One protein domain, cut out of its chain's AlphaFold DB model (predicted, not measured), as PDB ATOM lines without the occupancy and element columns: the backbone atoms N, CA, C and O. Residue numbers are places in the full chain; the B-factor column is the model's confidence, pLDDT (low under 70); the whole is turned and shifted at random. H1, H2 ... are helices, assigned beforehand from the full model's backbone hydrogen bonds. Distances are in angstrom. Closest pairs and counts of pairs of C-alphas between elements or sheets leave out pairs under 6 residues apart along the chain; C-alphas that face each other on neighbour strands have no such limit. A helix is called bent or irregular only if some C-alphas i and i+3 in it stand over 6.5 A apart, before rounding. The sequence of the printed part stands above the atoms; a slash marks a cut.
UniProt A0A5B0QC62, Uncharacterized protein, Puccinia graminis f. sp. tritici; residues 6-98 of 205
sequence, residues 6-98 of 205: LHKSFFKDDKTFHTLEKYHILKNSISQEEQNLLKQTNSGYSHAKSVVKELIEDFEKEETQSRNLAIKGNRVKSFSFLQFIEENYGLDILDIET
ATOM      1  N   LEU A   6     189.120 159.260 148.907       51.62
ATOM      2  CA  LEU A   6     188.726 159.819 150.201       51.62
ATOM      3  C   LEU A   6     188.122 158.774 151.150       51.62
ATOM      4  O   LEU A   6     188.534 158.644 152.294       51.62
ATOM      5  N   HIS A   7     187.201 157.941 150.657       50.22
ATOM      6  CA  HIS A   7     186.499 156.975 151.511       50.22
ATOM      7  C   HIS A   7     187.402 155.846 152.003       50.22
ATOM      8  O   HIS A   7     187.165 155.261 153.057       50.22
ATOM      9  N   LYS A   8     188.424 155.515 151.206       51.62
ATOM     10  CA  LYS A   8     189.448 154.557 151.606       51.62
ATOM     11  C   LYS A   8     190.496 155.189 152.509       51.62
ATOM     12  O   LYS A   8     191.133 154.401 153.181       51.62
ATOM     13  N   SER A   9     190.724 156.506 152.511       54.31
ATOM     14  CA  SER A   9     191.704 157.128 153.417       54.31
ATOM     15  C   SER A   9     191.090 157.513 154.761       54.31
ATOM     16  O   SER A   9     191.725 157.256 155.777       54.31
ATOM     17  N   PHE A  10     189.850 158.018 154.790       54.53
ATOM     18  CA  PHE A  10     189.215 158.516 156.016       54.53
ATOM     19  C   PHE A  10     189.069 157.434 157.098       54.53
ATOM     20  O   PHE A  10     189.360 157.672 158.263       54.53
ATOM     21  N   PHE A  11     188.695 156.215 156.696       56.72
ATOM     22  CA  PHE A  11     188.538 155.073 157.605       56.72
ATOM     23  C   PHE A  11     189.719 154.105 157.620       56.72
ATOM     24  O   PHE A  11     189.668 153.117 158.347       56.72
ATOM     25  N   LYS A  12     190.757 154.300 156.794       52.78
ATOM     26  CA  LYS A  12     191.814 153.278 156.723       52.78
ATOM     27  C   LYS A  12     192.630 153.176 157.998       52.78
ATOM     28  O   LYS A  12     193.139 152.095 158.260       52.78
ATOM     29  N   ASP A  13     192.740 154.272 158.743       58.00
ATOM     30  CA  ASP A  13     193.766 154.377 159.769       58.00
ATOM     31  C   ASP A  13     193.278 154.880 161.132       58.00
ATOM     32  O   ASP A  13     194.122 154.960 162.010       58.00
ATOM     33  N   ASP A  14     192.003 155.245 161.340       72.38
ATOM     34  CA  ASP A  14     191.430 155.770 162.615       72.38
ATOM     35  C   ASP A  14     192.176 156.981 163.247       72.38
ATOM     36  O   ASP A  14     191.743 157.605 164.212       72.38
ATOM     37  N   LYS A  15     193.304 157.378 162.650       81.06
ATOM     38  CA  LYS A  15     194.249 158.390 163.118       81.06
ATOM     39  C   LYS A  15     193.612 159.762 163.157       81.06
ATOM     40  O   LYS A  15     193.938 160.535 164.051       81.06
ATOM     41  N   THR A  16     192.729 160.071 162.208       83.50
ATOM     42  CA  THR A  16     192.021 161.354 162.171       83.50
ATOM     43  C   THR A  16     191.111 161.496 163.385       83.50
ATOM     44  O   THR A  16     191.231 162.486 164.099       83.50
ATOM     45  N   PHE A  17     190.280 160.492 163.683       85.75
ATOM     46  CA  PHE A  17     189.395 160.516 164.850       85.75
ATOM     47  C   PHE A  17     190.163 160.448 166.162       85.75
ATOM     48  O   PHE A  17     189.924 161.268 167.039       85.75
ATOM     49  N   HIS A  18     191.161 159.569 166.261       86.44
ATOM     50  CA  HIS A  18     192.018 159.507 167.442       86.44
ATOM     51  C   HIS A  18     192.732 160.840 167.709       86.44
ATOM     52  O   HIS A  18     192.873 161.273 168.851       86.44
ATOM     53  N   THR A  19     193.165 161.526 166.647       87.88
ATOM     54  CA  THR A  19     193.746 162.866 166.761       87.88
ATOM     55  C   THR A  19     192.700 163.868 167.239       87.88
ATOM     56  O   THR A  19     192.966 164.577 168.206       87.88
ATOM     57  N   LEU A  20     191.521 163.916 166.612       88.19
ATOM     58  CA  LEU A  20     190.427 164.808 167.009       88.19
ATOM     59  C   LEU A  20     190.045 164.619 168.482       88.19
ATOM     60  O   LEU A  20     190.033 165.586 169.234       88.19
ATOM     61  N   GLU A  21     189.833 163.378 168.913       88.38
ATOM     62  CA  GLU A  21     189.490 163.027 170.290       88.38
ATOM     63  C   GLU A  21     190.592 163.436 171.274       88.38
ATOM     64  O   GLU A  21     190.323 164.111 172.270       88.38
ATOM     65  N   LYS A  22     191.856 163.116 170.961       86.19
ATOM     66  CA  LYS A  22     193.001 163.518 171.783       86.19
ATOM     67  C   LYS A  22     193.052 165.034 171.963       86.19
ATOM     68  O   LYS A  22     193.244 165.507 173.080       86.19
ATOM     69  N   TYR A  23     192.893 165.802 170.887       84.69
ATOM     70  CA  TYR A  23     192.913 167.263 170.977       84.69
ATOM     71  C   TYR A  23     191.670 167.823 171.662       84.69
ATOM     72  O   TYR A  23     191.790 168.811 172.378       84.69
ATOM     73  N   HIS A  24     190.513 167.181 171.520       86.00
ATOM     74  CA  HIS A  24     189.280 167.607 172.172       86.00
ATOM     75  C   HIS A  24     189.391 167.488 173.698       86.00
ATOM     76  O   HIS A  24     189.083 168.434 174.418       86.00
ATOM     77  N   ILE A  25     189.937 166.370 174.188       85.38
ATOM     78  CA  ILE A  25     190.209 166.148 175.617       85.38
ATOM     79  C   ILE A  25     191.247 167.151 176.144       85.38
ATOM     80  O   ILE A  25     191.117 167.701 177.242       85.38
ATOM     81  N   LEU A  26     192.295 167.408 175.357       83.31
ATOM     82  CA  LEU A  26     193.388 168.291 175.760       83.31
ATOM     83  C   LEU A  26     193.018 169.781 175.701       83.31
ATOM     84  O   LEU A  26     193.535 170.539 176.516       83.31
ATOM     85  N   LYS A  27     192.099 170.209 174.822       81.31
ATOM     86  CA  LYS A  27     191.713 171.624 174.616       81.31
ATOM     87  C   LYS A  27     191.367 172.362 175.917       81.31
ATOM     88  O   LYS A  27     191.666 173.544 176.039       81.31
ATOM     89  N   ASN A  28     190.792 171.658 176.892       80.31
ATOM     90  CA  ASN A  28     190.408 172.227 178.190       80.31
ATOM     91  C   ASN A  28     191.377 171.882 179.337       80.31
ATOM     92  O   ASN A  28     191.193 172.358 180.453       80.31
ATOM     93  N   SER A  29     192.381 171.040 179.081       83.38
ATOM     94  CA  SER A  29     193.248 170.448 180.112       83.38
ATOM     95  C   SER A  29     194.668 171.018 180.127       83.38
ATOM     96  O   SER A  29     195.386 170.828 181.104       83.38
ATOM     97  N   ILE A  30     195.092 171.682 179.049       85.62
ATOM     98  CA  ILE A  30     196.449 172.223 178.887       85.62
ATOM     99  C   ILE A  30     196.419 173.687 178.446       85.62
ATOM    100  O   ILE A  30     195.449 174.149 177.841       85.62
ATOM    101  N   SER A  31     197.496 174.416 178.742       86.50
ATOM    102  CA  SER A  31     197.631 175.834 178.394       86.50
ATOM    103  C   SER A  31     197.677 176.064 176.877       86.50
ATOM    104  O   SER A  31     198.029 175.175 176.101       86.50
ATOM    105  N   GLN A  32     197.363 177.285 176.435       82.88
ATOM    106  CA  GLN A  32     197.379 177.651 175.012       82.88
ATOM    107  C   GLN A  32     198.764 177.450 174.364       82.88
ATOM    108  O   GLN A  32     198.866 177.060 173.201       82.88
ATOM    109  N   GLU A  33     199.841 177.693 175.114       84.25
ATOM    110  CA  GLU A  33     201.223 177.516 174.651       84.25
ATOM    111  C   GLU A  33     201.557 176.035 174.433       84.25
ATOM    112  O   GLU A  33     202.112 175.670 173.394       84.25
ATOM    113  N   GLU A  34     201.135 175.164 175.353       83.38
ATOM    114  CA  GLU A  34     201.273 173.710 175.214       83.38
ATOM    115  C   GLU A  34     200.430 173.168 174.054       83.38
ATOM    116  O   GLU A  34     200.892 172.308 173.300       83.38
ATOM    117  N   GLN A  35     199.221 173.706 173.851       81.69
ATOM    118  CA  GLN A  35     198.379 173.351 172.706       81.69
ATOM    119  C   GLN A  35     199.069 173.696 171.387       81.69
ATOM    120  O   GLN A  35     199.133 172.859 170.485       81.69
ATOM    121  N   ASN A  36     199.630 174.901 171.277       83.44
ATOM    122  CA  ASN A  36     200.333 175.344 170.076       83.44
ATOM    123  C   ASN A  36     201.567 174.481 169.780       83.44
ATOM    124  O   ASN A  36     201.787 174.098 168.628       83.44
ATOM    125  N   LEU A  37     202.336 174.117 170.809       84.00
ATOM    126  CA  LEU A  37     203.494 173.239 170.656       84.00
ATOM    127  C   LEU A  37     203.086 171.837 170.176       84.00
ATOM    128  O   LEU A  37     203.710 171.284 169.265       84.00
ATOM    129  N   LEU A  38     202.015 171.266 170.736       81.88
ATOM    130  CA  LEU A  38     201.486 169.968 170.304       81.88
ATOM    131  C   LEU A  38     201.014 170.005 168.848       81.88
ATOM    132  O   LEU A  38     201.365 169.113 168.073       81.88
ATOM    133  N   LYS A  39     200.290 171.055 168.448       84.19
ATOM    134  CA  LYS A  39     199.833 171.247 167.063       84.19
ATOM    135  C   LYS A  39     200.995 171.287 166.063       84.19
ATOM    136  O   LYS A  39     200.880 170.716 164.984       84.19
ATOM    137  N   GLN A  40     202.117 171.920 166.420       82.06
ATOM    138  CA  GLN A  40     203.305 172.020 165.558       82.06
ATOM    139  C   GLN A  40     204.104 170.714 165.463       82.06
ATOM    140  O   GLN A  40     204.690 170.417 164.424       82.06
ATOM    141  N   THR A  41     204.148 169.941 166.548       82.31
ATOM    142  CA  THR A  41     205.005 168.747 166.659       82.31
ATOM    143  C   THR A  41     204.301 167.449 166.268       82.31
ATOM    144  O   THR A  41     204.954 166.472 165.899       82.31
ATOM    145  N   ASN A  42     202.969 167.414 166.319       84.38
ATOM    146  CA  ASN A  42     202.188 166.215 166.051       84.38
ATOM    147  C   ASN A  42     201.812 166.110 164.565       84.38
ATOM    148  O   ASN A  42     200.905 166.788 164.082       84.38
ATOM    149  N   SER A  43     202.443 165.178 163.852       85.00
ATOM    150  CA  SER A  43     202.128 164.885 162.446       85.00
ATOM    151  C   SER A  43     200.675 164.440 162.219       85.00
ATOM    152  O   SER A  43     200.119 164.688 161.149       85.00
ATOM    153  N   GLY A  44     200.035 163.841 163.230       86.38
ATOM    154  CA  GLY A  44     198.617 163.489 163.217       86.38
ATOM    155  C   GLY A  44     197.709 164.713 163.134       86.38
ATOM    156  O   GLY A  44     196.725 164.676 162.401       86.38
ATOM    157  N   TYR A  45     198.079 165.824 163.786       87.38
ATOM    158  CA  TYR A  45     197.328 167.083 163.704       87.38
ATOM    159  C   TYR A  45     197.315 167.629 162.277       87.38
ATOM    160  O   TYR A  45     196.250 167.872 161.712       87.38
ATOM    161  N   SER A  46     198.491 167.740 161.655       87.56
ATOM    162  CA  SER A  46     198.622 168.190 160.265       87.56
ATOM    163  C   SER A  46     197.872 167.282 159.291       87.56
ATOM    164  O   SER A  46     197.235 167.771 158.357       87.56
ATOM    165  N   HIS A  47     197.898 165.966 159.522       87.81
ATOM    166  CA  HIS A  47     197.138 165.013 158.720       87.81
ATOM    167  C   HIS A  47     195.625 165.207 158.874       87.81
ATOM    168  O   HIS A  47     194.937 165.381 157.871       87.81
ATOM    169  N   ALA A  48     195.116 165.240 160.109       88.44
ATOM    170  CA  ALA A  48     193.700 165.463 160.384       88.44
ATOM    171  C   ALA A  48     193.221 166.786 159.770       88.44
ATOM    172  O   ALA A  48     192.200 166.817 159.088       88.44
ATOM    173  N   LYS A  49     194.010 167.859 159.915       89.81
ATOM    174  CA  LYS A  49     193.728 169.165 159.308       89.81
ATOM    175  C   LYS A  49     193.642 169.097 157.786       89.81
ATOM    176  O   LYS A  49     192.718 169.666 157.213       89.81
ATOM    177  N   SER A  50     194.568 168.396 157.129       89.00
ATOM    178  CA  SER A  50     194.527 168.190 155.673       89.00
ATOM    179  C   SER A  50     193.260 167.455 155.247       89.00
ATOM    180  O   SER A  50     192.589 167.870 154.311       89.00
ATOM    181  N   VAL A  51     192.906 166.392 155.965       88.94
ATOM    182  CA  VAL A  51     191.734 165.573 155.656       88.94
ATOM    183  C   VAL A  51     190.436 166.374 155.815       88.94
ATOM    184  O   VAL A  51     189.564 166.300 154.954       88.94
ATOM    185  N   VAL A  52     190.297 167.171 156.880       90.12
ATOM    186  CA  VAL A  52     189.103 168.012 157.069       90.12
ATOM    187  C   VAL A  52     189.023 169.123 156.022       90.12
ATOM    188  O   VAL A  52     187.935 169.414 155.536       90.12
ATOM    189  N   LYS A  53     190.157 169.689 155.589       90.38
ATOM    190  CA  LYS A  53     190.176 170.629 154.457       90.38
ATOM    191  C   LYS A  53     189.697 169.985 153.157       90.38
ATOM    192  O   LYS A  53     188.857 170.570 152.488       90.38
ATOM    193  N   GLU A  54     190.151 168.773 152.843       89.75
ATOM    194  CA  GLU A  54     189.667 168.036 151.666       89.75
ATOM    195  C   GLU A  54     188.149 167.788 151.730       89.75
ATOM    196  O   GLU A  54     187.461 167.896 150.716       89.75
ATOM    197  N   LEU A  55     187.600 167.501 152.919       90.62
ATOM    198  CA  LEU A  55     186.149 167.380 153.094       90.62
ATOM    199  C   LEU A  55     185.423 168.696 152.800       90.62
ATOM    200  O   LEU A  55     184.395 168.671 152.125       90.62
ATOM    201  N   ILE A  56     185.937 169.824 153.299       91.31
ATOM    202  CA  ILE A  56     185.368 171.154 153.035       91.31
ATOM    203  C   ILE A  56     185.416 171.452 151.538       91.31
ATOM    204  O   ILE A  56     184.399 171.829 150.969       91.31
ATOM    205  N   GLU A  57     186.542 171.193 150.875       89.50
ATOM    206  CA  GLU A  57     186.683 171.379 149.430       89.50
ATOM    207  C   GLU A  57     185.682 170.523 148.639       89.50
ATOM    208  O   GLU A  57     185.021 171.021 147.727       89.50
ATOM    209  N   ASP A  58     185.519 169.245 148.997       88.12
ATOM    210  CA  ASP A  58     184.544 168.358 148.356       88.12
ATOM    211  C   ASP A  58     183.091 168.783 148.633       88.12
ATOM    212  O   ASP A  58     182.221 168.606 147.775       88.12
ATOM    213  N   PHE A  59     182.819 169.343 149.814       89.31
ATOM    214  CA  PHE A  59     181.513 169.888 150.176       89.31
ATOM    215  C   PHE A  59     181.199 171.160 149.375       89.31
ATOM    216  O   PHE A  59     180.148 171.257 148.736       89.31
ATOM    217  N   GLU A  60     182.124 172.117 149.356       87.06
ATOM    218  CA  GLU A  60     181.971 173.421 148.711       87.06
ATOM    219  C   GLU A  60     182.096 173.374 147.191       87.06
ATOM    220  O   GLU A  60     181.740 174.349 146.531       87.06
ATOM    221  N   LYS A  61     182.542 172.249 146.626       84.81
ATOM    222  CA  LYS A  61     182.688 172.067 145.185       84.81
ATOM    223  C   LYS A  61     181.405 172.441 144.451       84.81
ATOM    224  O   LYS A  61     180.380 171.763 144.578       84.81
ATOM    225  N   GLU A  62     181.473 173.514 143.669       72.94
ATOM    226  CA  GLU A  62     180.317 174.002 142.932       72.94
ATOM    227  C   GLU A  62     179.870 173.000 141.870       72.94
ATOM    228  O   GLU A  62     180.665 172.343 141.189       72.94
ATOM    229  N   GLU A  63     178.556 172.887 141.730       67.94
ATOM    230  CA  GLU A  63     177.940 172.084 140.688       67.94
ATOM    231  C   GLU A  63     177.912 172.930 139.414       67.94
ATOM    232  O   GLU A  63     176.921 173.580 139.096       67.94
ATOM    233  N   THR A  64     179.031 172.972 138.688       56.72
ATOM    234  CA  THR A  64     179.073 173.613 137.372       56.72
ATOM    235  C   THR A  64     178.197 172.812 136.406       56.72
ATOM    236  O   THR A  64     178.623 171.831 135.803       56.72
ATOM    237  N   GLN A  65     176.917 173.188 136.339       48.88
ATOM    238  CA  GLN A  65     175.892 172.826 135.347       48.88
ATOM    239  C   GLN A  65     175.650 171.334 135.030       48.88
ATOM    240  O   GLN A  65     174.799 171.022 134.198       48.88
ATOM    241  N   SER A  66     176.317 170.384 135.684       45.62
ATOM    242  CA  SER A  66     176.130 168.959 135.406       45.62
ATOM    243  C   SER A  66     175.337 168.277 136.515       45.62
ATOM    244  O   SER A  66     175.687 168.371 137.686       45.62
ATOM    245  N   ARG A  67     174.305 167.511 136.124       55.69
ATOM    246  CA  ARG A  67     173.597 166.500 136.940       55.69
ATOM    247  C   ARG A  67     174.531 165.339 137.328       55.69
ATOM    248  O   ARG A  67     174.191 164.165 137.166       55.69
ATOM    249  N   ASN A  68     175.759 165.635 137.738       64.94
ATOM    250  CA  ASN A  68     176.756 164.628 138.024       64.94
ATOM    251  C   ASN A  68     176.483 164.050 139.410       64.94
ATOM    252  O   ASN A  68     176.921 164.568 140.436       64.94
ATOM    253  N   LEU A  69     175.772 162.923 139.411       65.56
ATOM    254  CA  LEU A  69     175.443 162.143 140.603       65.56
ATOM    255  C   LEU A  69     176.670 161.836 141.478       65.56
ATOM    256  O   LEU A  69     176.523 161.686 142.689       65.56
ATOM    257  N   ALA A  70     177.879 161.768 140.905       65.25
ATOM    258  CA  ALA A  70     179.100 161.556 141.677       65.25
ATOM    259  C   ALA A  70     179.496 162.790 142.507       65.25
ATOM    260  O   ALA A  70     179.936 162.622 143.641       65.25
ATOM    261  N   ILE A  71     179.306 164.009 141.982       67.06
ATOM    262  CA  ILE A  71     179.564 165.254 142.726       67.06
ATOM    263  C   ILE A  71     178.564 165.371 143.878       67.06
ATOM    264  O   ILE A  71     178.977 165.530 145.023       67.06
ATOM    265  N   LYS A  72     177.269 165.163 143.604       73.31
ATOM    266  CA  LYS A  72     176.229 165.158 144.644       73.31
ATOM    267  C   LYS A  72     176.490 164.099 145.719       73.31
ATOM    268  O   LYS A  72     176.385 164.380 146.907       73.31
ATOM    269  N   GLY A  73     176.883 162.889 145.314       79.50
ATOM    270  CA  GLY A  73     177.213 161.806 146.239       79.50
ATOM    271  C   GLY A  73     178.431 162.102 147.118       79.50
ATOM    272  O   GLY A  73     178.429 161.727 148.288       79.50
ATOM    273  N   ASN A  74     179.454 162.776 146.589       82.25
ATOM    274  CA  ASN A  74     180.613 163.191 147.382       82.25
ATOM    275  C   ASN A  74     180.258 164.330 148.339       82.25
ATOM    276  O   ASN A  74     180.590 164.219 149.512       82.25
ATOM    277  N   ARG A  75     179.504 165.342 147.889       87.31
ATOM    278  CA  ARG A  75     179.028 166.441 148.743       87.31
ATOM    279  C   ARG A  75     178.264 165.922 149.959       87.31
ATOM    280  O   ARG A  75     178.564 166.321 151.075       87.31
ATOM    281  N   VAL A  76     177.325 164.992 149.753       86.75
ATOM    282  CA  VAL A  76     176.556 164.366 150.846       86.75
ATOM    283  C   VAL A  76     177.464 163.647 151.836       86.75
ATOM    284  O   VAL A  76     177.297 163.800 153.039       86.75
ATOM    285  N   LYS A  77     178.451 162.895 151.347       87.19
ATOM    286  CA  LYS A  77     179.402 162.196 152.218       87.19
ATOM    287  C   LYS A  77     180.263 163.170 153.008       87.19
ATOM    288  O   LYS A  77     180.407 162.994 154.213       87.19
ATOM    289  N   SER A  78     180.811 164.185 152.344       90.81
ATOM    290  CA  SER A  78     181.616 165.212 152.996       90.81
ATOM    291  C   SER A  78     180.813 165.946 154.057       90.81
ATOM    292  O   SER A  78     181.285 166.067 155.181       90.81
ATOM    293  N   PHE A  79     179.572 166.323 153.741       91.62
ATOM    294  CA  PHE A  79     178.633 166.879 154.709       91.62
ATOM    295  C   PHE A  79     178.466 165.966 155.930       91.62
ATOM    296  O   PHE A  79     178.653 166.438 157.044       91.62
ATOM    297  N   SER A  80     178.198 164.666 155.754       90.31
ATOM    298  CA  SER A  80     178.018 163.749 156.890       90.31
ATOM    299  C   SER A  80     179.242 163.681 157.810       90.31
ATOM    300  O   SER A  80     179.090 163.644 159.029       90.31
ATOM    301  N   PHE A  81     180.459 163.684 157.255       90.94
ATOM    302  CA  PHE A  81     181.673 163.702 158.077       90.94
ATOM    303  C   PHE A  81     181.886 165.043 158.770       90.94
ATOM    304  O   PHE A  81     182.237 165.071 159.945       90.94
ATOM    305  N   LEU A  82     181.675 166.147 158.054       92.44
ATOM    306  CA  LEU A  82     181.806 167.487 158.615       92.44
ATOM    307  C   LEU A  82     180.783 167.725 159.729       92.44
ATOM    308  O   LEU A  82     181.144 168.288 160.752       92.44
ATOM    309  N   GLN A  83     179.552 167.232 159.573       92.94
ATOM    310  CA  GLN A  83     178.521 167.252 160.609       92.94
ATOM    311  C   GLN A  83     178.919 166.455 161.834       92.94
ATOM    312  O   GLN A  83     178.865 166.990 162.936       92.94
ATOM    313  N   PHE A  84     179.411 165.232 161.652       91.06
ATOM    314  CA  PHE A  84     179.929 164.463 162.774       91.06
ATOM    315  C   PHE A  84     181.051 165.212 163.511       91.06
ATOM    316  O   PHE A  84     181.067 165.250 164.738       91.06
ATOM    317  N   ILE A  85     181.985 165.825 162.777       91.06
ATOM    318  CA  ILE A  85     183.092 166.571 163.384       91.06
ATOM    319  C   ILE A  85     182.586 167.805 164.133       91.06
ATOM    320  O   ILE A  85     182.984 168.016 165.275       91.06
ATOM    321  N   GLU A  86     181.715 168.600 163.514       91.81
ATOM    322  CA  GLU A  86     181.125 169.796 164.123       91.81
ATOM    323  C   GLU A  86     180.377 169.447 165.417       91.81
ATOM    324  O   GLU A  86     180.612 170.074 166.444       91.81
ATOM    325  N   GLU A  87     179.533 168.409 165.398       90.69
ATOM    326  CA  GLU A  87     178.698 168.012 166.541       90.69
ATOM    327  C   GLU A  87     179.502 167.442 167.718       90.69
ATOM    328  O   GLU A  87     179.101 167.613 168.869       90.69
ATOM    329  N   ASN A  88     180.625 166.764 167.452       89.56
ATOM    330  CA  ASN A  88     181.396 166.068 168.492       89.56
ATOM    331  C   ASN A  88     182.646 166.827 168.945       89.56
ATOM    332  O   ASN A  88     183.085 166.664 170.081       89.56
ATOM    333  N   TYR A  89     183.243 167.639 168.070       89.06
ATOM    334  CA  TYR A  89     184.547 168.255 168.323       89.06
ATOM    335  C   TYR A  89     184.577 169.767 168.077       89.06
ATOM    336  O   TYR A  89     185.424 170.439 168.671       89.06
ATOM    337  N   GLY A  90     183.668 170.281 167.240       86.81
ATOM    338  CA  GLY A  90     183.708 171.628 166.672       86.81
ATOM    339  C   GLY A  90     184.690 171.729 165.501       86.81
ATOM    340  O   GLY A  90     185.799 171.195 165.554       86.81
ATOM    341  N   LEU A  91     184.316 172.419 164.420       82.50
ATOM    342  CA  LEU A  91     185.203 172.628 163.264       82.50
ATOM    343  C   LEU A  91     186.406 173.536 163.582       82.50
ATOM    344  O   LEU A  91     187.434 173.474 162.900       82.50
ATOM    345  N   ASP A  92     186.319 174.328 164.653       81.44
ATOM    346  CA  ASP A  92     187.399 175.180 165.157       81.44
ATOM    347  C   ASP A  92     188.575 174.378 165.746       81.44
ATOM    348  O   ASP A  92     189.688 174.897 165.839       81.44
ATOM    349  N   ILE A  93     188.374 173.100 166.094       79.06
ATOM    350  CA  ILE A  93     189.375 172.261 166.774       79.06
ATOM    351  C   ILE A  93     190.685 172.082 165.988       79.06
ATOM    352  O   ILE A  93     191.735 171.829 166.581       79.06
ATOM    353  N   LEU A  94     190.643 172.233 164.660       79.69
ATOM    354  CA  LEU A  94     191.806 172.114 163.773       79.69
ATOM    355  C   LEU A  94     192.315 173.469 163.242       79.69
ATOM    356  O   LEU A  94     193.093 173.509 162.279       79.69
ATOM    357  N   ASP A  95     191.889 174.583 163.843       80.56
ATOM    358  CA  ASP A  95     192.144 175.952 163.370       80.56
ATOM    359  C   ASP A  95     191.806 176.091 161.873       80.56
ATOM    360  O   ASP A  95     192.640 176.513 161.055       80.56
ATOM    361  N   ILE A  96     190.634 175.587 161.483       82.25
ATOM    362  CA  ILE A  96     190.115 175.708 160.124       82.25
ATOM    363  C   ILE A  96     189.091 176.834 160.136       82.25
ATOM    364  O   ILE A  96     187.992 176.686 160.660       82.25
ATOM    365  N   GLU A  97     189.475 177.971 159.566       80.75
ATOM    366  CA  GLU A  97     188.547 179.074 159.350       80.75
ATOM    367  C   GLU A  97     187.562 178.690 158.248       80.75
ATOM    368  O   GLU A  97     187.956 178.311 157.143       80.75
ATOM    369  N   THR A  98     186.273 178.769 158.567       83.62
ATOM    370  CA  THR A  98     185.188 178.578 157.606       83.62
ATOM    371  C   THR A  98     184.589 179.930 157.246       83.62
ATOM    372  O   THR A  98     184.551 180.854 158.058       83.62
TER     373      THR A  98
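Overview. This is residues 6 to 98 of the 205 residues of an uncharacterized protein of Puccinia graminis f. sp. tritici (UniProt A0A5B0QC62). The two longest helices, H5 and H4, meet as a V where residues 74 to 82 of H5 touch residues 52 to 60 of H4, and H2 sits at the open mouth of the V, across the first part of H4. H3 folds back beside H2 at one end, the link between H4 and H5 sticks out at the other end with residues 64 to 68, and the short H6 and H1 lie on different sides of this frame. The printed part has 93 residues with six named helices, H1 to H6 in order along the chain, and no named strand; its class is all helix. It is only just compact, close to loose, with a radius of gyration of the C-alphas of 14.7 A, and is elongated, spanning 49 by 26 by 21 A.

Along the chain. H5, residues 69 to 89, is 29.8 A from first to last C-alpha, from (175.443, 162.143, 140.603) to (184.547, 168.255, 168.323). H4, residues 43 to 60, is 25.8 A long. H2, residues 15 to 27, is 17.7 A long and H3, residues 32 to 41, is 14.4 A long. H1 is residues 6 to 10, with C-alpha 6 at (188.726, 159.819, 150.201). H6, residues 91 to 94, is only just irregular: C-alphas 91 and 94 are 6.6 A apart.

Arrangement. H5 touches H4 at a steep tilt of 48 degrees, opposite ways; their closest C-alphas, those of Arg 75 and Phe 59, are 4.5 A apart. H2 touches H4 with residues 15 to 20 alone, about perpendicular at 74 degrees, with the C-alphas of Thr 16 and Ala 48 closest at 4.8 A. H2 and H5 only just touch, with 3 pairs of C-alphas within 8 A, closest His 24 and Tyr 89 at 6.1 A; they run the same way at a shallow tilt of 31 degrees. Packing among these three pairs is only just mostly crossed, with 1 at a shallow tilt. H6 only just touches H4, 3 pairs within 8 A, the C-alphas of Leu 94 and Lys 49 closest at 5.7 A, and only just touches H2, also 3 pairs, His 24 and Ile 93 closest at 7.1 A. H3 and H2 are close but not clearly touching, C-alphas of Gln 35 and Lys 27 at 7.1 A, opposite ways at a shallow tilt of 19 degrees. H1 and H4 are close but not clearly touching, C-alphas of Phe 10 and Val 51 at 7.5 A; H1 and H5 are near each other, with 7 pairs of C-alphas within 10 A. H3 and H5 are apart. In H1 to H5 each O i to N i+4 pair is within hydrogen-bond range; H6 is too short for such a pair.

Size, cuts and confidence. The C-alphas of Ser 31 and Arg 67, the two farthest apart, are 48.8 A apart; residues 28 to 33 and 64 to 70 stand free. The printed part has no cut; the link from H4 to H5, 8 residues, is short, and no link is long. Mean pLDDT of the printed part is 80.4, and residues 6 to 13 and 63 to 71 are under 70.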